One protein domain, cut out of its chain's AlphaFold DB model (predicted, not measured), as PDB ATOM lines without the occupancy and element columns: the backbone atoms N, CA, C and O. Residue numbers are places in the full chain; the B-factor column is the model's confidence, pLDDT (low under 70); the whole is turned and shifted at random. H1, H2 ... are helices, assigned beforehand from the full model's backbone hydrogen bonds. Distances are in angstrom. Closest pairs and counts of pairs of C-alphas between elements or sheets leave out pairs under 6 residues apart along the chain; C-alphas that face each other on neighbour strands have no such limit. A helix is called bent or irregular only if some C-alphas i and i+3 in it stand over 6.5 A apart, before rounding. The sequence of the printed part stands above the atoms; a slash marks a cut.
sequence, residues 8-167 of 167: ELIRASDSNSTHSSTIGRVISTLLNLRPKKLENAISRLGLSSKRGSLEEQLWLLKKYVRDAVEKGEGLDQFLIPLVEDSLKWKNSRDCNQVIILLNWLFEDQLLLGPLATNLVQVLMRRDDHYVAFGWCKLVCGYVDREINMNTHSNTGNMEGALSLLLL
ATOM      1  N   GLU A   8     166.477 165.714 187.158       40.66
ATOM      2  CA  GLU A   8     165.385 165.872 188.130       40.66
ATOM      3  C   GLU A   8     165.303 164.691 189.121       40.66
ATOM      4  O   GLU A   8     164.947 164.871 190.288       40.66
ATOM      5  N   LEU A   9     165.747 163.492 188.714       40.38
ATOM      6  CA  LEU A   9     165.751 162.291 189.564       40.38
ATOM      7  C   LEU A   9     166.858 162.292 190.636       40.38
ATOM      8  O   LEU A   9     166.722 161.666 191.693       40.38
ATOM      9  N   ILE A  10     167.962 163.003 190.387       40.16
ATOM     10  CA  ILE A  10     169.124 163.026 191.287       40.16
ATOM     11  C   ILE A  10     168.831 163.903 192.514       40.16
ATOM     12  O   ILE A  10     169.225 163.572 193.633       40.16
ATOM     13  N   ARG A  11     168.039 164.969 192.353       34.91
ATOM     14  CA  ARG A  11     167.783 165.936 193.431       34.91
ATOM     15  C   ARG A  11     166.812 165.438 194.507       34.91
ATOM     16  O   ARG A  11     166.937 165.842 195.661       34.91
ATOM     17  N   ALA A  12     165.885 164.543 194.160       38.81
ATOM     18  CA  ALA A  12     164.979 163.899 195.121       38.81
ATOM     19  C   ALA A  12     165.685 162.835 195.986       38.81
ATOM     20  O   ALA A  12     165.278 162.566 197.121       38.81
ATOM     21  N   SER A  13     166.774 162.250 195.473       37.66
ATOM     22  CA  SER A  13     167.534 161.210 196.176       37.66
ATOM     23  C   SER A  13     168.343 161.768 197.354       37.66
ATOM     24  O   SER A  13     168.413 161.127 198.403       37.66
ATOM     25  N   ASP A  14     168.880 162.987 197.247       33.75
ATOM     26  CA  ASP A  14     169.706 163.597 198.301       33.75
ATOM     27  C   ASP A  14     168.893 164.048 199.530       33.75
ATOM     28  O   ASP A  14     169.331 163.903 200.680       33.75
ATOM     29  N   SER A  15     167.666 164.535 199.323       39.84
ATOM     30  CA  SER A  15     166.749 164.884 200.419       39.84
ATOM     31  C   SER A  15     166.265 163.649 201.181       39.84
ATOM     32  O   SER A  15     166.245 163.647 202.413       39.84
ATOM     33  N   ASN A  16     165.954 162.559 200.471       45.84
ATOM     34  CA  ASN A  16     165.539 161.310 201.107       45.84
ATOM     35  C   ASN A  16     166.717 160.599 201.791       45.84
ATOM     36  O   ASN A  16     166.543 160.038 202.871       45.84
ATOM     37  N   SER A  17     167.927 160.681 201.230       42.22
ATOM     38  CA  SER A  17     169.161 160.127 201.811       42.22
ATOM     39  C   SER A  17     169.529 160.790 203.145       42.22
ATOM     40  O   SER A  17     169.814 160.116 204.142       42.22
ATOM     41  N   THR A  18     169.441 162.121 203.225       48.00
ATOM     42  CA  THR A  18     169.749 162.861 204.461       48.00
ATOM     43  C   THR A  18     168.695 162.636 205.551       48.00
ATOM     44  O   THR A  18     169.053 162.438 206.720       48.00
ATOM     45  N   HIS A  19     167.410 162.563 205.196       53.09
ATOM     46  CA  HIS A  19     166.340 162.194 206.128       53.09
ATOM     47  C   HIS A  19     166.425 160.726 206.581       53.09
ATOM     48  O   HIS A  19     166.301 160.457 207.777       53.09
ATOM     49  N   SER A  20     166.770 159.802 205.678       54.28
ATOM     50  CA  SER A  20     167.004 158.383 205.980       54.28
ATOM     51  C   SER A  20     168.180 158.176 206.947       54.28
ATOM     52  O   SER A  20     168.078 157.468 207.954       54.28
ATOM     53  N   SER A  21     169.287 158.898 206.737       59.22
ATOM     54  CA  SER A  21     170.438 158.867 207.652       59.22
ATOM     55  C   SER A  21     170.098 159.399 209.052       59.22
ATOM     56  O   SER A  21     170.679 158.969 210.053       59.22
ATOM     57  N   THR A  22     169.125 160.310 209.139       82.19
ATOM     58  CA  THR A  22     168.668 160.887 210.405       82.19
ATOM     59  C   THR A  22     167.731 159.926 211.131       82.19
ATOM     60  O   THR A  22     167.920 159.699 212.328       82.19
ATOM     61  N   ILE A  23     166.777 159.299 210.431       85.94
ATOM     62  CA  ILE A  23     165.834 158.368 211.063       85.94
ATOM     63  C   ILE A  23     166.528 157.089 211.542       85.94
ATOM     64  O   ILE A  23     166.286 156.660 212.668       85.94
ATOM     65  N   GLY A  24     167.481 156.546 210.776       85.19
ATOM     66  CA  GLY A  24     168.267 155.384 211.202       85.19
ATOM     67  C   GLY A  24     169.047 155.644 212.500       85.19
ATOM     68  O   GLY A  24     169.073 154.803 213.402       85.19
ATOM     69  N   ARG A  25     169.616 156.850 212.658       87.12
ATOM     70  CA  ARG A  25     170.285 157.277 213.902       87.12
ATOM     71  C   ARG A  25     169.310 157.436 215.060       87.12
ATOM     72  O   ARG A  25     169.642 157.053 216.183       87.12
ATOM     73  N   VAL A  26     168.125 157.990 214.804       90.75
ATOM     74  CA  VAL A  26     167.052 158.108 215.802       90.75
ATOM     75  C   VAL A  26     166.645 156.722 216.295       90.75
ATOM     76  O   VAL A  26     166.704 156.475 217.496       90.75
ATOM     77  N   ILE A  27     166.334 155.798 215.385       89.94
ATOM     78  CA  ILE A  27     165.935 154.422 215.707       89.94
ATOM     79  C   ILE A  27     167.035 153.721 216.506       89.94
ATOM     80  O   ILE A  27     166.776 153.212 217.593       89.94
ATOM     81  N   SER A  28     168.283 153.770 216.032       88.44
ATOM     82  CA  SER A  28     169.418 153.174 216.744       88.44
ATOM     83  C   SER A  28     169.603 153.773 218.141       88.44
ATOM     84  O   SER A  28     169.854 153.045 219.101       88.44
ATOM     85  N   THR A  29     169.436 155.091 218.291       90.38
ATOM     86  CA  THR A  29     169.517 155.737 219.606       90.38
ATOM     87  C   THR A  29     168.427 155.210 220.529       90.38
ATOM     88  O   THR A  29     168.739 154.835 221.654       90.38
ATOM     89  N   LEU A  30     167.179 155.138 220.056       90.69
ATOM     90  CA  LEU A  30     166.031 154.687 220.844       90.69
ATOM     91  C   LEU A  30     166.152 153.216 221.268       90.69
ATOM     92  O   LEU A  30     165.893 152.898 222.429       90.69
ATOM     93  N   LEU A  31     166.603 152.344 220.365       88.12
ATOM     94  CA  LEU A  31     166.781 150.912 220.628       88.12
ATOM     95  C   LEU A  31     167.905 150.625 221.635       88.12
ATOM     96  O   LEU A  31     167.791 149.712 222.448       88.12
ATOM     97  N   ASN A  32     168.949 151.458 221.668       87.62
ATOM     98  CA  ASN A  32     170.061 151.321 222.615       87.62
ATOM     99  C   ASN A  32     169.772 151.889 224.021       87.62
ATOM    100  O   ASN A  32     170.622 151.813 224.917       87.62
ATOM    101  N   LEU A  33     168.602 152.490 224.260       88.44
ATOM    102  CA  LEU A  33     168.255 153.025 225.579       88.44
ATOM    103  C   LEU A  33     167.904 151.921 226.568       88.44
ATOM    104  O   LEU A  33     167.442 150.848 226.209       88.44
ATOM    105  N   ARG A  34     168.034 152.216 227.865       86.88
ATOM    106  CA  ARG A  34     167.438 151.362 228.901       86.88
ATOM    107  C   ARG A  34     165.904 151.427 228.795       86.88
ATOM    108  O   ARG A  34     165.396 152.546 228.706       86.88
ATOM    109  N   PRO A  35     165.167 150.307 228.935       85.69
ATOM    110  CA  PRO A  35     163.707 150.278 228.767       85.69
ATOM    111  C   PRO A  35     162.973 151.341 229.596       85.69
ATOM    112  O   PRO A  35     162.248 152.163 229.051       85.69
ATOM    113  N   LYS A  36     163.297 151.447 230.893       86.56
ATOM    114  CA  LYS A  36     162.710 152.460 231.792       86.56
ATOM    115  C   LYS A  36     162.948 153.904 231.340       86.56
ATOM    116  O   LYS A  36     162.139 154.784 231.607       86.56
ATOM    117  N   LYS A  37     164.088 154.183 230.698       89.12
ATOM    118  CA  LYS A  37     164.407 155.532 230.205       89.12
ATOM    119  C   LYS A  37     163.556 155.873 228.982       89.12
ATOM    120  O   LYS A  37     163.131 157.016 228.859       89.12
ATOM    121  N   LEU A  38     163.314 154.887 228.120       89.25
ATOM    122  CA  LEU A  38     162.434 155.018 226.968       89.25
ATOM    123  C   LEU A  38     160.974 155.225 227.404       89.25
ATOM    124  O   LEU A  38     160.358 156.194 226.976       89.25
ATOM    125  N   GLU A  39     160.466 154.403 228.327       88.75
ATOM    126  CA  GLU A  39     159.115 154.550 228.900       88.75
ATOM    127  C   GLU A  39     158.917 155.931 229.538       88.75
ATOM    128  O   GLU A  39     157.950 156.626 229.243       88.75
ATOM    129  N   ASN A  40     159.875 156.387 230.354       89.12
ATOM    130  CA  ASN A  40     159.806 157.715 230.967       89.12
ATOM    131  C   ASN A  40     159.772 158.843 229.927       89.12
ATOM    132  O   ASN A  40     159.082 159.840 230.133       89.12
ATOM    133  N   ALA A  41     160.517 158.716 228.827       90.00
ATOM    134  CA  ALA A  41     160.508 159.715 227.765       90.00
ATOM    135  C   ALA A  41     159.178 159.728 227.000       90.00
ATOM    136  O   ALA A  41     158.654 160.805 226.727       90.00
ATOM    137  N   ILE A  42     158.601 158.553 226.728       90.38
ATOM    138  CA  ILE A  42     157.271 158.417 226.122       90.38
ATOM    139  C   ILE A  42     156.209 159.076 227.009       90.38
ATOM    140  O   ILE A  42     155.476 159.945 226.538       90.38
ATOM    141  N   SER A  43     156.189 158.771 228.310       88.06
ATOM    142  CA  SER A  43     155.243 159.372 229.262       88.06
ATOM    143  C   SER A  43     155.373 160.896 229.343       88.06
ATOM    144  O   SER A  43     154.384 161.609 229.494       88.06
ATOM    145  N   ARG A  44     156.596 161.428 229.222       87.44
ATOM    146  CA  ARG A  44     156.854 162.877 229.246       87.44
ATOM    147  C   ARG A  44     156.498 163.583 227.943       87.44
ATOM    148  O   ARG A  44     156.230 164.786 227.985       87.44
ATOM    149  N   LEU A  45     156.478 162.868 226.817       83.50
ATOM    150  CA  LEU A  45     156.201 163.432 225.495       83.50
ATOM    151  C   LEU A  45     154.834 164.132 225.435       83.50
ATOM    152  O   LEU A  45     154.701 165.137 224.740       83.50
ATOM    153  N   GLY A  46     153.847 163.638 226.191       67.44
ATOM    154  CA  GLY A  46     152.500 164.216 226.278       67.44
ATOM    155  C   GLY A  46     152.301 165.289 227.357       67.44
ATOM    156  O   GLY A  46     151.247 165.914 227.388       67.44
ATOM    157  N   LEU A  47     153.277 165.512 228.246       69.75
ATOM    158  CA  LEU A  47     153.098 166.330 229.459       69.75
ATOM    159  C   LEU A  47     153.867 167.660 229.448       69.75
ATOM    160  O   LEU A  47     153.544 168.560 230.220       69.75
ATOM    161  N   SER A  48     154.909 167.793 228.624       61.03
ATOM    162  CA  SER A  48     155.858 168.912 228.705       61.03
ATOM    163  C   SER A  48     155.826 169.812 227.471       61.03
ATOM    164  O   SER A  48     155.980 169.338 226.347       61.03
ATOM    165  N   SER A  49     155.746 171.134 227.677       59.97
ATOM    166  CA  SER A  49     155.920 172.132 226.606       59.97
ATOM    167  C   SER A  49     157.373 172.260 226.124       59.97
ATOM    168  O   SER A  49     157.619 172.789 225.042       59.97
ATOM    169  N   LYS A  50     158.344 171.753 226.898       65.00
ATOM    170  CA  LYS A  50     159.756 171.651 226.505       65.00
ATOM    171  C   LYS A  50     160.115 170.189 226.265       65.00
ATOM    172  O   LYS A  50     160.180 169.404 227.216       65.00
ATOM    173  N   ARG A  51     160.365 169.826 225.009       72.12
ATOM    174  CA  ARG A  51     160.898 168.506 224.651       72.12
ATOM    175  C   ARG A  51     162.390 168.473 224.946       72.12
ATOM    176  O   ARG A  51     163.125 169.383 224.566       72.12
ATOM    177  N   GLY A  52     162.834 167.450 225.667       77.62
ATOM    178  CA  GLY A  52     164.250 167.129 225.718       77.62
ATOM    179  C   GLY A  52     164.685 166.476 224.410       77.62
ATOM    180  O   GLY A  52     163.872 166.136 223.553       77.62
ATOM    181  N   SER A  53     165.995 166.277 224.268       84.31
ATOM    182  CA  SER A  53     166.584 165.652 223.078       84.31
ATOM    183  C   SER A  53     165.959 164.288 222.749       84.31
ATOM    184  O   SER A  53     165.772 163.973 221.580       84.31
ATOM    185  N   LEU A  54     165.585 163.504 223.767       88.12
ATOM    186  CA  LEU A  54     164.976 162.188 223.586       88.12
ATOM    187  C   LEU A  54     163.489 162.268 223.203       88.12
ATOM    188  O   LEU A  54     163.025 161.518 222.348       88.12
ATOM    189  N   GLU A  55     162.743 163.192 223.804       89.25
ATOM    190  CA  GLU A  55     161.355 163.457 223.422       89.25
ATOM    191  C   GLU A  55     161.268 163.970 221.977       89.25
ATOM    192  O   GLU A  55     160.350 163.604 221.246       89.25
ATOM    193  N   GLU A  56     162.250 164.755 221.532       88.56
ATOM    194  CA  GLU A  56     162.342 165.198 220.140       88.56
ATOM    195  C   GLU A  56     162.612 164.025 219.187       88.56
ATOM    196  O   GLU A  56     161.966 163.917 218.152       88.56
ATOM    197  N   GLN A  57     163.495 163.093 219.560       90.44
ATOM    198  CA  GLN A  57     163.738 161.869 218.786       90.44
ATOM    199  C   GLN A  57     162.479 161.003 218.644       90.44
ATOM    200  O   GLN A  57     162.183 160.528 217.550       90.44
ATOM    201  N   LEU A  58     161.713 160.829 219.725       91.44
ATOM    202  CA  LEU A  58     160.422 160.139 219.674       91.44
ATOM    203  C   LEU A  58     159.443 160.884 218.763       91.44
ATOM    204  O   LEU A  58     158.847 160.286 217.873       91.44
ATOM    205  N   TRP A  59     159.306 162.200 218.926       90.25
ATOM    206  CA  TRP A  59     158.413 162.988 218.080       90.25
ATOM    207  C   TRP A  59     158.772 162.886 216.592       90.25
ATOM    208  O   TRP A  59     157.885 162.651 215.773       90.25
ATOM    209  N   LEU A  60     160.061 162.992 216.253       90.50
ATOM    210  CA  LEU A  60     160.565 162.824 214.889       90.50
ATOM    211  C   LEU A  60     160.233 161.440 214.330       90.50
ATOM    212  O   LEU A  60     159.799 161.344 213.187       90.50
ATOM    213  N   LEU A  61     160.380 160.384 215.137       91.75
ATOM    214  CA  LEU A  61     160.013 159.032 214.729       91.75
ATOM    215  C   LEU A  61     158.512 158.912 214.437       91.75
ATOM    216  O   LEU A  61     158.133 158.428 213.373       91.75
ATOM    217  N   LYS A  62     157.648 159.379 215.346       90.94
ATOM    218  CA  LYS A  62     156.191 159.303 215.149       90.94
ATOM    219  C   LYS A  62     155.741 160.124 213.946       90.94
ATOM    220  O   LYS A  62     154.868 159.682 213.205       90.94
ATOM    221  N   LYS A  63     156.353 161.293 213.740       91.12
ATOM    222  CA  LYS A  63     156.116 162.121 212.559       91.12
ATOM    223  C   LYS A  63     156.541 161.395 211.285       91.12
ATOM    224  O   LYS A  63     155.739 161.311 210.372       91.12
ATOM    225  N   TYR A  64     157.744 160.822 211.244       91.44
ATOM    226  CA  TYR A  64     158.220 160.054 210.092       91.44
ATOM    227  C   TYR A  64     157.260 158.915 209.725       91.44
ATOM    228  O   TYR A  64     156.866 158.798 208.569       91.44
ATOM    229  N   VAL A  65     156.840 158.111 210.710       91.31
ATOM    230  CA  VAL A  65     155.911 156.995 210.475       91.31
ATOM    231  C   VAL A  65     154.569 157.505 209.948       91.31
ATOM    232  O   VAL A  65     154.024 156.931 209.011       91.31
ATOM    233  N   ARG A  66     154.049 158.597 210.515       91.38
ATOM    234  CA  ARG A  66     152.799 159.218 210.070       91.38
ATOM    235  C   ARG A  66     152.904 159.766 208.650       91.38
ATOM    236  O   ARG A  66     152.058 159.435 207.832       91.38
ATOM    237  N   ASP A  67     153.941 160.543 208.358       90.94
ATOM    238  CA  ASP A  67     154.163 161.138 207.040       90.94
ATOM    239  C   ASP A  67     154.300 160.039 205.971       90.94
ATOM    240  O   ASP A  67     153.725 160.158 204.892       90.94
ATOM    241  N   ALA A  68     155.012 158.947 206.276       90.38
ATOM    242  CA  ALA A  68     155.143 157.806 205.373       90.38
ATOM    243  C   ALA A  68     153.795 157.102 205.140       90.38
ATOM    244  O   ALA A  68     153.432 156.834 203.998       90.38
ATOM    245  N   VAL A  69     153.009 156.874 206.198       90.00
ATOM    246  CA  VAL A  69     151.658 156.298 206.086       90.00
ATOM    247  C   VAL A  69     150.731 157.189 205.255       90.00
ATOM    248  O   VAL A  69     150.037 156.686 204.375       90.00
ATOM    249  N   GLU A  70     150.732 158.500 205.496       89.75
ATOM    250  CA  GLU A  70     149.898 159.468 204.770       89.75
ATOM    251  C   GLU A  70     150.261 159.544 203.280       89.75
ATOM    252  O   GLU A  70     149.382 159.728 202.439       89.75
ATOM    253  N   LYS A  71     151.542 159.360 202.943       90.56
ATOM    254  CA  LYS A  71     152.038 159.339 201.559       90.56
ATOM    255  C   LYS A  71     151.970 157.963 200.893       90.56
ATOM    256  O   LYS A  71     152.261 157.859 199.705       90.56
ATOM    257  N   GLY A  72     151.605 156.913 201.631       85.00
ATOM    258  CA  GLY A  72     151.649 155.533 201.141       85.00
ATOM    259  C   GLY A  72     153.069 155.010 200.886       85.00
ATOM    260  O   GLY A  72     153.254 154.099 200.084       85.00
ATOM    261  N   GLU A  73     154.073 155.594 201.539       88.62
ATOM    262  CA  GLU A  73     155.465 155.156 201.470       88.62
ATOM    263  C   GLU A  73     155.694 153.926 202.363       88.62
ATOM    264  O   GLU A  73     155.088 153.771 203.427       88.62
ATOM    265  N   GLY A  74     156.600 153.044 201.933       85.56
ATOM    266  CA  GLY A  74     156.977 151.862 202.702       85.56
ATOM    267  C   GLY A  74     157.736 152.218 203.982       85.56
ATOM    268  O   GLY A  74     158.593 153.102 203.999       85.56
ATOM    269  N   LEU A  75     157.477 151.479 205.060       89.38
ATOM    270  CA  LEU A  75     158.128 151.679 206.361       89.38
ATOM    271  C   LEU A  75     159.389 150.823 206.566       89.38
ATOM    272  O   LEU A  75     159.860 150.685 207.693       89.38
ATOM    273  N   ASP A  76     159.970 150.281 205.497       87.25
ATOM    274  CA  ASP A  76     161.121 149.366 205.534       87.25
ATOM    275  C   ASP A  76     162.303 149.920 206.345       87.25
ATOM    276  O   ASP A  76     162.876 149.218 207.176       87.25
ATOM    277  N   GLN A  77     162.618 151.210 206.173       85.56
ATOM    278  CA  GLN A  77     163.721 151.887 206.876       85.56
ATOM    279  C   GLN A  77     163.525 151.966 208.397       85.56
ATOM    280  O   GLN A  77     164.473 152.224 209.136       85.56
ATOM    281  N   PHE A  78     162.294 151.773 208.862       87.50
ATOM    282  CA  PHE A  78     161.938 151.736 210.271       87.50
ATOM    283  C   PHE A  78     161.744 150.301 210.769       87.50
ATOM    284  O   PHE A  78     162.292 149.923 211.805       87.50
ATOM    285  N   LEU A  79     160.988 149.500 210.017       86.50
ATOM    286  CA  LEU A  79     160.575 148.157 210.404       86.50
ATOM    287  C   LEU A  79     161.717 147.146 210.345       86.50
ATOM    288  O   LEU A  79     161.850 146.353 211.274       86.50
ATOM    289  N   ILE A  80     162.564 147.191 209.311       87.62
ATOM    290  CA  ILE A  80     163.682 146.248 209.185       87.62
ATOM    291  C   ILE A  80     164.651 146.412 210.364       87.62
ATOM    292  O   ILE A  80     164.849 145.430 211.077       87.62
ATOM    293  N   PRO A  81     165.164 147.618 210.697       86.50
ATOM    294  CA  PRO A  81     166.062 147.768 211.844       86.50
ATOM    295  C   PRO A  81     165.448 147.341 213.182       86.50
ATOM    296  O   PRO A  81     166.164 146.854 214.051       86.50
ATOM    297  N   LEU A  82     164.133 147.508 213.363       85.81
ATOM    298  CA  LEU A  82     163.408 147.034 214.549       85.81
ATOM    299  C   LEU A  82     163.415 145.509 214.660       85.81
ATOM    300  O   LEU A  82     163.670 144.958 215.733       85.81
ATOM    301  N   VAL A  83     163.119 144.843 213.547       84.38
ATOM    302  CA  VAL A  83     163.073 143.386 213.459       84.38
ATOM    303  C   VAL A  83     164.474 142.791 213.591       84.38
ATOM    304  O   VAL A  83     164.663 141.825 214.323       84.38
ATOM    305  N   GLU A  84     165.473 143.392 212.953       85.44
ATOM    306  CA  GLU A  84     166.866 142.973 213.088       85.44
ATOM    307  C   GLU A  84     167.397 143.178 214.509       85.44
ATOM    308  O   GLU A  84     168.178 142.366 215.010       85.44
ATOM    309  N   ASP A  85     166.985 144.245 215.199       84.06
ATOM    310  CA  ASP A  85     167.431 144.477 216.569       84.06
ATOM    311  C   ASP A  85     166.949 143.379 217.518       84.06
ATOM    312  O   ASP A  85     167.719 142.951 218.375       84.06
ATOM    313  N   SER A  86     165.749 142.822 217.294       79.25
ATOM    314  CA  SER A  86     165.231 141.675 218.057       79.25
ATOM    315  C   SER A  86     166.190 140.468 218.019       79.25
ATOM    316  O   SER A  86     166.310 139.703 218.984       79.25
ATOM    317  N   LEU A  87     166.943 140.309 216.927       79.88
ATOM    318  CA  LEU A  87     167.844 139.180 216.720       79.88
ATOM    319  C   LEU A  87     169.101 139.255 217.576       79.88
ATOM    320  O   LEU A  87     169.608 138.203 217.972       79.88
ATOM    321  N   LYS A  88     169.553 140.456 217.944       77.94
ATOM    322  CA  LYS A  88     170.765 140.666 218.758       77.94
ATOM    323  C   LYS A  88     170.632 140.134 220.186       77.94
ATOM    324  O   LYS A  88     171.632 139.868 220.852       77.94
ATOM    325  N   TRP A  89     169.408 139.961 220.661       67.69
ATOM    326  CA  TRP A  89     169.118 139.631 222.049       67.69
ATOM    327  C   TRP A  89     169.174 138.127 222.301       67.69
ATOM    328  O   TRP A  89     168.527 137.354 221.608       67.69
ATOM    329  N   LYS A  90     169.939 137.654 223.289       62.28
ATOM    330  CA  LYS A  90     170.020 136.204 223.556       62.28
ATOM    331  C   LYS A  90     168.725 135.631 224.135       62.28
ATOM    332  O   LYS A  90     168.421 134.477 223.853       62.28
ATOM    333  N   ASN A  91     167.973 136.428 224.895       59.75
ATOM    334  CA  ASN A  91     166.719 136.013 225.515       59.75
ATOM    335  C   ASN A  91     165.548 136.872 225.027       59.75
ATOM    336  O   ASN A  91     165.698 138.064 224.758       59.75
ATOM    337  N   SER A  92     164.356 136.277 224.992       56.25
ATOM    338  CA  SER A  92     163.106 136.947 224.612       56.25
ATOM    339  C   SER A  92     162.769 138.154 225.511       56.25
ATOM    340  O   SER A  92     162.193 139.137 225.053       56.25
ATOM    341  N   ARG A  93     163.247 138.138 226.766       54.34
ATOM    342  CA  ARG A  93     163.118 139.226 227.756       54.34
ATOM    343  C   ARG A  93     163.915 140.494 227.455       54.34
ATOM    344  O   ARG A  93     163.650 141.509 228.099       54.34
ATOM    345  N   ASP A  94     164.865 140.460 226.527       63.03
ATOM    346  CA  ASP A  94     165.712 141.624 226.261       63.03
ATOM    347  C   ASP A  94     165.209 142.476 225.075       63.03
ATOM    348  O   ASP A  94     165.692 143.583 224.872       63.03
ATOM    349  N   CYS A  95     164.157 142.044 224.366       64.81
ATOM    350  CA  CYS A  95     163.520 142.789 223.263       64.81
ATOM    351  C   CYS A  95     162.601 143.941 223.739       64.81
ATOM    352  O   CYS A  95     161.664 144.340 223.043       64.81
ATOM    353  N   ASN A  96     162.818 144.471 224.945       78.56
ATOM    354  CA  ASN A  96     161.856 145.358 225.602       78.56
ATOM    355  C   ASN A  96     161.669 146.683 224.861       78.56
ATOM    356  O   ASN A  96     160.551 147.170 224.775       78.56
ATOM    357  N   GLN A  97     162.735 147.263 224.321       85.94
ATOM    358  CA  GLN A  97     162.721 148.568 223.662       85.94
ATOM    359  C   GLN A  97     161.913 148.512 222.371       85.94
ATOM    360  O   GLN A  97     161.087 149.386 222.125       85.94
ATOM    361  N   VAL A  98     162.112 147.446 221.596       86.38
ATOM    362  CA  VAL A  98     161.358 147.155 220.377       86.38
ATOM    363  C   VAL A  98     159.861 147.051 220.689       86.38
ATOM    364  O   VAL A  98     159.055 147.748 220.079       86.38
ATOM    365  N   ILE A  99     159.495 146.256 221.702       83.69
ATOM    366  CA  ILE A  99     158.099 146.094 222.135       83.69
ATOM    367  C   ILE A  99     157.516 147.416 222.657       83.69
ATOM    368  O   ILE A  99     156.388 147.760 222.321       83.69
ATOM    369  N   ILE A 100     158.275 148.184 223.447       86.94
ATOM    370  CA  ILE A 100     157.844 149.492 223.966       86.94
ATOM    371  C   ILE A 100     157.552 150.464 222.813       86.94
ATOM    372  O   ILE A 100     156.518 151.128 222.832       86.94
ATOM    373  N   LEU A 101     158.432 150.540 221.809       89.31
ATOM    374  CA  LEU A 101     158.239 151.411 220.646       89.31
ATOM    375  C   LEU A 101     157.024 150.995 219.818       89.31
ATOM    376  O   LEU A 101     156.236 151.857 219.438       89.31
ATOM    377  N   LEU A 102     156.862 149.694 219.557       86.69
ATOM    378  CA  LEU A 102     155.712 149.179 218.815       86.69
ATOM    379  C   LEU A 102     154.405 149.454 219.560       86.69
ATOM    380  O   LEU A 102     153.493 150.018 218.966       86.69
ATOM    381  N   ASN A 103     154.337 149.162 220.863       86.06
ATOM    382  CA  ASN A 103     153.166 149.471 221.687       86.06
ATOM    383  C   ASN A 103     152.796 150.954 221.613       86.06
ATOM    384  O   ASN A 103     151.645 151.290 221.351       86.06
ATOM    385  N   TRP A 104     153.778 151.837 221.783       89.69
ATOM    386  CA  TRP A 104     153.560 153.280 221.740       89.69
ATOM    387  C   TRP A 104     153.122 153.798 220.359       89.69
ATOM    388  O   TRP A 104     152.329 154.738 220.264       89.69
ATOM    389  N   LEU A 105     153.605 153.201 219.268       88.81
ATOM    390  CA  LEU A 105     153.128 153.537 217.923       88.81
ATOM    391  C   LEU A 105     151.717 153.000 217.674       88.81
ATOM    392  O   LEU A 105     150.905 153.705 217.079       88.81
ATOM    393  N   PHE A 106     151.407 151.804 218.176       84.00
ATOM    394  CA  PHE A 106     150.087 151.182 218.073       84.00
ATOM    395  C   PHE A 106     149.016 151.834 218.959       84.00
ATOM    396  O   PHE A 106     147.831 151.629 218.712       84.00
ATOM    397  N   GLU A 107     149.387 152.667 219.937       85.19
ATOM    398  CA  GLU A 107     148.432 153.554 220.626       85.19
ATOM    399  C   GLU A 107     147.752 154.542 219.664       85.19
ATOM    400  O   GLU A 107     146.655 155.029 219.937       85.19
ATOM    401  N   ASP A 108     148.386 154.852 218.532       84.69
ATOM    402  CA  ASP A 108     147.799 155.680 217.489       84.69
ATOM    403  C   ASP A 108     146.946 154.814 216.551       84.69
ATOM    404  O   ASP A 108     147.460 154.140 215.658       84.69
ATOM    405  N   GLN A 109     145.625 154.834 216.748       81.81
ATOM    406  CA  GLN A 109     144.688 154.012 215.966       81.81
ATOM    407  C   GLN A 109     144.795 154.247 214.452       81.81
ATOM    408  O   GLN A 109     144.531 153.333 213.673       81.81
ATOM    409  N   LEU A 110     145.213 155.445 214.029       85.38
ATOM    410  CA  LEU A 110     145.420 155.764 212.615       85.38
ATOM    411  C   LEU A 110     146.662 155.073 212.039       85.38
ATOM    412  O   LEU A 110     146.715 154.810 210.842       85.38
ATOM    413  N   LEU A 111     147.654 154.770 212.881       86.25
ATOM    414  CA  LEU A 111     148.874 154.078 212.473       86.25
ATOM    415  C   LEU A 111     148.727 152.559 212.548       86.25
ATOM    416  O   LEU A 111     149.411 151.871 211.799       86.25
ATOM    417  N   LEU A 112     147.837 152.031 213.393       83.44
ATOM    418  CA  LEU A 112     147.709 150.592 213.652       83.44
ATOM    419  C   LEU A 112     147.577 149.746 212.376       83.44
ATOM    420  O   LEU A 112     148.412 148.878 212.126       83.44
ATOM    421  N   GLY A 113     146.556 150.012 211.559       85.00
ATOM    422  CA  GLY A 113     146.302 149.257 210.328       85.00
ATOM    423  C   GLY A 113     147.426 149.396 209.289       85.00
ATOM    424  O   GLY A 113     147.967 148.380 208.842       85.00
ATOM    425  N   PRO A 114     147.823 150.627 208.912       87.81
ATOM    426  CA  PRO A 114     148.911 150.845 207.959       87.81
ATOM    427  C   PRO A 114     150.257 150.266 208.409       87.81
ATOM    428  O   PRO A 114     150.978 149.688 207.593       87.81
ATOM    429  N   LEU A 115     150.587 150.372 209.699       84.44
ATOM    430  CA  LEU A 115     151.822 149.832 210.266       84.44
ATOM    431  C   LEU A 115     151.814 148.298 210.263       84.44
ATOM    432  O   LEU A 115     152.806 147.694 209.861       84.44
ATOM    433  N   ALA A 116     150.693 147.670 210.635       84.38
ATOM    434  CA  ALA A 116     150.524 146.221 210.530       84.38
ATOM    435  C   ALA A 116     150.638 145.751 209.070       84.38
ATOM    436  O   ALA A 116     151.351 144.797 208.779       84.38
ATOM    437  N   THR A 117     150.024 146.471 208.129       87.56
ATOM    438  CA  THR A 117     150.100 146.144 206.696       87.56
ATOM    439  C   THR A 117     151.539 146.207 206.178       87.56
ATOM    440  O   THR A 117     151.994 145.288 205.500       87.56
ATOM    441  N   ASN A 118     152.280 147.262 206.528       87.75
ATOM    442  CA  ASN A 118     153.692 147.390 206.164       87.75
ATOM    443  C   ASN A 118     154.545 146.275 206.786       87.75
ATOM    444  O   ASN A 118     155.420 145.736 206.117       87.75
ATOM    445  N   LEU A 119     154.265 145.884 208.034       82.50
ATOM    446  CA  LEU A 119     154.911 144.735 208.672       82.50
ATOM    447  C   LEU A 119     154.670 143.445 207.881       82.50
ATOM    448  O   LEU A 119     155.637 142.762 207.556       82.50
ATOM    449  N   VAL A 120     153.427 143.138 207.493       84.75
ATOM    450  CA  VAL A 120     153.139 141.969 206.636       84.75
ATOM    451  C   VAL A 120     153.915 142.052 205.330       84.75
ATOM    452  O   VAL A 120     154.532 141.074 204.925       84.75
ATOM    453  N   GLN A 121     153.921 143.211 204.670       86.88
ATOM    454  CA  GLN A 121     154.630 143.379 203.403       86.88
ATOM    455  C   GLN A 121     156.136 143.139 203.545       86.88
ATOM    456  O   GLN A 121     156.715 142.471 202.694       86.88
ATOM    457  N   VAL A 122     156.754 143.630 204.623       84.12
ATOM    458  CA  VAL A 122     158.167 143.374 204.939       84.12
ATOM    459  C   VAL A 122     158.415 141.877 205.155       84.12
ATOM    460  O   VAL A 122     159.382 141.344 204.620       84.12
ATOM    461  N   LEU A 123     157.523 141.177 205.863       80.44
ATOM    462  CA  LEU A 123     157.655 139.743 206.157       80.44
ATOM    463  C   LEU A 123     157.380 138.833 204.956       80.44
ATOM    464  O   LEU A 123     157.965 137.759 204.844       80.44
ATOM    465  N   MET A 124     156.481 139.244 204.063       81.88
ATOM    466  CA  MET A 124     156.074 138.463 202.891       81.88
ATOM    467  C   MET A 124     157.059 138.574 201.725       81.88
ATOM    468  O   MET A 124     156.920 137.852 200.733       81.88
ATOM    469  N   ARG A 125     158.071 139.444 201.824       81.56
ATOM    470  CA  ARG A 125     159.200 139.467 200.888       81.56
ATOM    471  C   ARG A 125     159.997 138.173 201.068       81.56
ATOM    472  O   ARG A 125     160.829 138.055 201.959       81.56
ATOM    473  N   ARG A 126     159.682 137.192 200.211       56.41
ATOM    474  CA  ARG A 126     160.032 135.759 200.317       56.41
ATOM    475  C   ARG A 126     161.510 135.420 200.532       56.41
ATOM    476  O   ARG A 126     161.794 134.286 200.907       56.41
ATOM    477  N   ASP A 127     162.428 136.355 200.323       70.88
ATOM    478  CA  ASP A 127     163.861 136.068 200.348       70.88
ATOM    479  C   ASP A 127     164.539 136.435 201.678       70.88
ATOM    480  O   ASP A 127     165.647 135.964 201.948       70.88
ATOM    481  N   ASP A 128     163.873 137.187 202.563       77.94
ATOM    482  CA  ASP A 128     164.475 137.651 203.817       77.94
ATOM    483  C   ASP A 128     164.107 136.771 205.024       77.94
ATOM    484  O   ASP A 128     163.341 137.123 205.927       77.94
ATOM    485  N   HIS A 129     164.700 135.577 205.044       81.31
ATOM    486  CA  HIS A 129     164.566 134.625 206.150       81.31
ATOM    487  C   HIS A 129     165.069 135.202 207.484       81.31
ATOM    488  O   HIS A 129     164.640 134.755 208.551       81.31
ATOM    489  N   TYR A 130     165.977 136.183 207.436       83.56
ATOM    490  CA  TYR A 130     166.524 136.833 208.621       83.56
ATOM    491  C   TYR A 130     165.470 137.731 209.270       83.56
ATOM    492  O   TYR A 130     165.186 137.582 210.460       83.56
ATOM    493  N   VAL A 131     164.809 138.572 208.476       82.88
ATOM    494  CA  VAL A 131     163.683 139.404 208.917       82.88
ATOM    495  C   VAL A 131     162.523 138.542 209.424       82.88
ATOM    496  O   VAL A 131     162.017 138.782 210.521       82.88
ATOM    497  N   ALA A 132     162.152 137.474 208.713       82.44
ATOM    498  CA  ALA A 132     161.106 136.560 209.180       82.44
ATOM    499  C   ALA A 132     161.445 135.936 210.551       82.44
ATOM    500  O   ALA A 132     160.604 135.890 211.452       82.44
ATOM    501  N   PHE A 133     162.694 135.503 210.753       83.38
ATOM    502  CA  PHE A 133     163.140 134.952 212.033       83.38
ATOM    503  C   PHE A 133     163.159 136.002 213.155       83.38
ATOM    504  O   PHE A 133     162.738 135.713 214.280       83.38
ATOM    505  N   GLY A 134     163.595 137.231 212.856       83.81
ATOM    506  CA  GLY A 134     163.571 138.345 213.808       83.81
ATOM    507  C   GLY A 134     162.161 138.679 214.263       83.81
ATOM    508  O   GLY A 134     161.918 138.924 215.447       83.81
ATOM    509  N   TRP A 135     161.203 138.597 213.349       83.50
ATOM    510  CA  TRP A 135     159.804 138.788 213.676       83.50
ATOM    511  C   TRP A 135     159.265 137.682 214.575       83.50
ATOM    512  O   TRP A 135     158.693 137.979 215.621       83.50
ATOM    513  N   CYS A 136     159.520 136.414 214.244       82.56
ATOM    514  CA  CYS A 136     159.130 135.292 215.101       82.56
ATOM    515  C   CYS A 136     159.669 135.462 216.527       82.56
ATOM    516  O   CYS A 136     158.940 135.292 217.499       82.56
ATOM    517  N   LYS A 137     160.935 135.867 216.664       82.00
ATOM    518  CA  LYS A 137     161.558 136.117 217.967       82.00
ATOM    519  C   LYS A 137     160.900 137.264 218.735       82.00
ATOM    520  O   LYS A 137     160.718 137.160 219.947       82.00
ATOM    521  N   LEU A 138     160.530 138.331 218.034       81.50
ATOM    522  CA  LEU A 138     159.834 139.488 218.590       81.50
ATOM    523  C   LEU A 138     158.430 139.118 219.082       81.50
ATOM    524  O   LEU A 138     158.076 139.464 220.208       81.50
ATOM    525  N   VAL A 139     157.665 138.364 218.286       79.19
ATOM    526  CA  VAL A 139     156.335 137.862 218.669       79.19
ATOM    527  C   VAL A 139     156.434 136.925 219.870       79.19
ATOM    528  O   VAL A 139     155.702 137.110 220.840       79.19
ATOM    529  N   CYS A 140     157.376 135.977 219.865       78.75
ATOM    530  CA  CYS A 140     157.612 135.103 221.015       78.75
ATOM    531  C   CYS A 140     157.954 135.908 222.276       78.75
ATOM    532  O   CYS A 140     157.409 135.632 223.339       78.75
ATOM    533  N   GLY A 141     158.798 136.940 222.169       77.06
ATOM    534  CA  GLY A 141     159.117 137.810 223.303       77.06
ATOM    535  C   GLY A 141     157.954 138.657 223.794       77.06
ATOM    536  O   GLY A 141     157.836 138.870 225.001       77.06
ATOM    537  N   TYR A 142     157.065 139.090 222.901       76.25
ATOM    538  CA  TYR A 142     155.828 139.750 223.296       76.25
ATOM    539  C   TYR A 142     154.903 138.806 224.068       76.25
ATOM    540  O   TYR A 142     154.485 139.136 225.175       76.25
ATOM    541  N   VAL A 143     154.636 137.616 223.525       75.94
ATOM    542  CA  VAL A 143     153.756 136.617 224.150       75.94
ATOM    543  C   VAL A 143     154.322 136.150 225.494       75.94
ATOM    544  O   VAL A 143     153.596 136.120 226.485       75.94
ATOM    545  N   ASP A 144     155.626 135.871 225.569       72.88
ATOM    546  CA  ASP A 144     156.308 135.530 226.822       72.88
ATOM    547  C   ASP A 144     156.163 136.647 227.863       72.88
ATOM    548  O   ASP A 144     155.959 136.380 229.050       72.88
ATOM    549  N   ARG A 145     156.304 137.912 227.443       70.31
ATOM    550  CA  ARG A 145     156.155 139.064 228.334       70.31
ATOM    551  C   ARG A 145     154.724 139.169 228.838       70.31
ATOM    552  O   ARG A 145     154.555 139.316 230.041       70.31
ATOM    553  N   GLU A 146     153.734 139.048 227.964       68.25
ATOM    554  CA  GLU A 146     152.322 139.127 228.338       68.25
ATOM    555  C   GLU A 146     151.956 138.018 229.333       68.25
ATOM    556  O   GLU A 146     151.456 138.305 230.415       68.25
ATOM    557  N   ILE A 147     152.332 136.765 229.052       66.94
ATOM    558  CA  ILE A 147     152.090 135.624 229.952       66.94
ATOM    559  C   ILE A 147     152.728 135.851 231.333       66.94
ATOM    560  O   ILE A 147     152.112 135.555 232.356       66.94
ATOM    561  N   ASN A 148     153.945 136.402 231.380       63.59
ATOM    562  CA  ASN A 148     154.649 136.669 232.638       63.59
ATOM    563  C   ASN A 148     154.167 137.945 233.361       63.59
ATOM    564  O   ASN A 148     154.301 138.037 234.582       63.59
ATOM    565  N   MET A 149     153.639 138.936 232.636       60.50
ATOM    566  CA  MET A 149     153.149 140.214 233.177       60.50
ATOM    567  C   MET A 149     151.649 140.215 233.480       60.50
ATOM    568  O   MET A 149     151.185 141.152 234.133       60.50
ATOM    569  N   ASN A 150     150.920 139.142 233.143       51.97
ATOM    570  CA  ASN A 150     149.493 138.941 233.433       51.97
ATOM    571  C   ASN A 150     149.149 138.822 234.940       51.97
ATOM    572  O   ASN A 150     148.140 138.239 235.331       51.97
ATOM    573  N   THR A 151     149.992 139.377 235.814       47.72
ATOM    574  CA  THR A 151     149.613 139.725 237.181       47.72
ATOM    575  C   THR A 151     149.132 141.169 237.281       47.72
ATOM    576  O   THR A 151     148.166 141.375 238.000       47.72
ATOM    577  N   HIS A 152     149.667 142.150 236.535       44.25
ATOM    578  CA  HIS A 152     149.181 143.538 236.575       44.25
ATOM    579  C   HIS A 152     149.544 144.332 235.306       44.25
ATOM    580  O   HIS A 152     150.700 144.718 235.156       44.25
ATOM    581  N   SER A 153     148.538 144.664 234.482       40.09
ATOM    582  CA  SER A 153     148.348 145.890 233.666       40.09
ATOM    583  C   SER A 153     147.902 145.656 232.212       40.09
ATOM    584  O   SER A 153     148.243 144.677 231.569       40.09
ATOM    585  N   ASN A 154     147.043 146.575 231.763       47.22
ATOM    586  CA  ASN A 154     146.262 146.598 230.527       47.22
ATOM    587  C   ASN A 154     147.178 146.825 229.297       47.22
ATOM    588  O   ASN A 154     147.573 147.966 229.054       47.22
ATOM    589  N   THR A 155     147.497 145.788 228.512       50.19
ATOM    590  CA  THR A 155     148.336 145.902 227.293       50.19
ATOM    591  C   THR A 155     147.591 145.440 226.029       50.19
ATOM    592  O   THR A 155     148.046 144.577 225.292       50.19
ATOM    593  N   GLY A 156     146.419 146.019 225.743       53.69
ATOM    594  CA  GLY A 156     145.526 145.541 224.667       53.69
ATOM    595  C   GLY A 156     145.888 145.922 223.218       53.69
ATOM    596  O   GLY A 156     145.227 145.465 222.288       53.69
ATOM    597  N   ASN A 157     146.907 146.756 222.968       63.31
ATOM    598  CA  ASN A 157     147.072 147.368 221.634       63.31
ATOM    599  C   ASN A 157     147.934 146.549 220.658       63.31
ATOM    600  O   ASN A 157     147.583 146.434 219.483       63.31
ATOM    601  N   MET A 158     149.033 145.934 221.110       62.59
ATOM    602  CA  MET A 158     149.822 145.043 220.246       62.59
ATOM    603  C   MET A 158     149.156 143.675 220.066       62.59
ATOM    604  O   MET A 158     149.376 143.041 219.043       62.59
ATOM    605  N   GLU A 159     148.251 143.265 220.959       66.38
ATOM    606  CA  GLU A 159     147.338 142.139 220.714       66.38
ATOM    607  C   GLU A 159     146.444 142.395 219.489       66.38
ATOM    608  O   GLU A 159     146.303 141.522 218.632       66.38
ATOM    609  N   GLY A 160     145.909 143.614 219.348       65.62
ATOM    610  CA  GLY A 160     145.167 144.029 218.155       65.62
ATOM    611  C   GLY A 160     146.026 143.988 216.888       65.62
ATOM    612  O   GLY A 160     145.591 143.459 215.867       65.62
ATOM    613  N   ALA A 161     147.273 144.466 216.958       64.69
ATOM    614  CA  ALA A 161     148.216 144.367 215.843       64.69
ATOM    615  C   ALA A 161     148.551 142.906 215.497       64.69
ATOM    616  O   ALA A 161     148.521 142.537 214.332       64.69
ATOM    617  N   LEU A 162     148.813 142.053 216.489       68.69
ATOM    618  CA  LEU A 162     149.059 140.623 216.281       68.69
ATOM    619  C   LEU A 162     147.841 139.921 215.682       68.69
ATOM    620  O   LEU A 162     148.001 139.096 214.792       68.69
ATOM    621  N   SER A 163     146.633 140.293 216.104       69.94
ATOM    622  CA  SER A 163     145.389 139.779 215.525       69.94
ATOM    623  C   SER A 163     145.261 140.146 214.044       69.94
ATOM    624  O   SER A 163     144.816 139.323 213.253       69.94
ATOM    625  N   LEU A 164     145.704 141.346 213.649       65.94
ATOM    626  CA  LEU A 164     145.776 141.765 212.242       65.94
ATOM    627  C   LEU A 164     146.886 141.053 211.451       65.94
ATOM    628  O   LEU A 164     146.802 140.981 210.232       65.94
ATOM    629  N   LEU A 165     147.926 140.560 212.127       62.56
ATOM    630  CA  LEU A 165     149.078 139.883 211.518       62.56
ATOM    631  C   LEU A 165     148.905 138.357 211.430       62.56
ATOM    632  O   LEU A 165     149.667 137.702 210.723       62.56
ATOM    633  N   LEU A 166     147.939 137.795 212.164       60.78
ATOM    634  CA  LEU A 166     147.594 136.367 212.188       60.78
ATOM    635  C   LEU A 166     146.361 136.018 211.326       60.78
ATOM    636  O   LEU A 166     145.966 134.851 211.296       60.78
ATOM    637  N   LEU A 167     145.762 137.011 210.656       48.56
ATOM    638  CA  LEU A 167     144.687 136.876 209.660       48.56
ATOM    639  C   LEU A 167     145.262 136.746 208.245       48.56
ATOM    640  O   LEU A 167     144.698 135.940 207.471       48.56
TER     641      LEU A 167
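Overview. This is residues 8 to 167 of the 167 residues of an uncharacterized protein of Kingdonia uniflora (UniProt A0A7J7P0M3). A compact cluster of crossed helices is gathered round the short helix H5 in its middle, and residues 8 to 18 of the long helix H1 stick out from it as an arm. H3 and H7 lie on opposite sides of the cluster; H7 crosses H4, H2 makes a corner with H3, and H6 and H8 run side by side. The printed part has 160 residues with eight named helices, H1 to H8 in chain order, and no named strand: the class is all helix. The whole is compact, with a radius of gyration of the C-alphas of 15.9 A and spans of 57 by 45 by 30 A.

Along the chain. H1 begins at C-alpha 8 (165.385, 165.872, 188.130) and covers residues 8 to 31, 35.8 A from first to last C-alpha. H2 is residues 35 to 45, and H3 is residues 53 to 71, 26.7 A long. H4 is residues 76 to 87; it is neither bent nor irregular, but only just: C-alphas 77 and 80 are 6.1 A apart. H5 is residues 96 to 106, beginning at C-alpha 96 (161.856, 145.358, 225.602). H6, residues 109 to 124, is 23.3 A long and only just irregular, with C-alphas 110 and 113 7.0 A apart. H7 is residues 129 to 149, 29.9 A long. H8, residues 156 to 165, ends at C-alpha 165 (149.078, 139.883, 211.518).

Arrangement. H5 and H6 are the hub, touching five helices each. H5 touches H2 at a shallow tilt of 27 degrees, the same way, closest at the C-alphas of Gln 97 and Pro 35, 5.5 A. H5 and H8 touch about perpendicular at 85 degrees, closest at C-alphas 103 and 158, 5.7 A. H6 touches H8 at a steep tilt of 39 degrees, closest at C-alphas 116 and 161, 6.1 A. H4 touches residues 130 to 138 of H7 at a steep tilt of 65 degrees, closest at C-alphas 83 and 134, 5.1 A. Residues 23 to 30 of H1 touch H3 at a steep tilt of 46 degrees, closest at C-alphas 26 and 57, 5.8 A. H1 and H7 are among the pairs that are apart. Every O i to N i+4 pair is within hydrogen-bond range in H2, H3, H5 and H7; the counts are 15 of 20 in H1, 6 of 8 in H4, 10 of 12 in H6 and 5 of 6 in H8.

Size, cuts and confidence. The C-alphas of Glu 8 and Thr 151, the two farthest apart, are 57.8 A apart. The printed part has no cut and no long link. The mean pLDDT of the printed part is 76.2; residues 8 to 21, 46 to 50, 89 to 95, 126 and 146 to 167 are under 70.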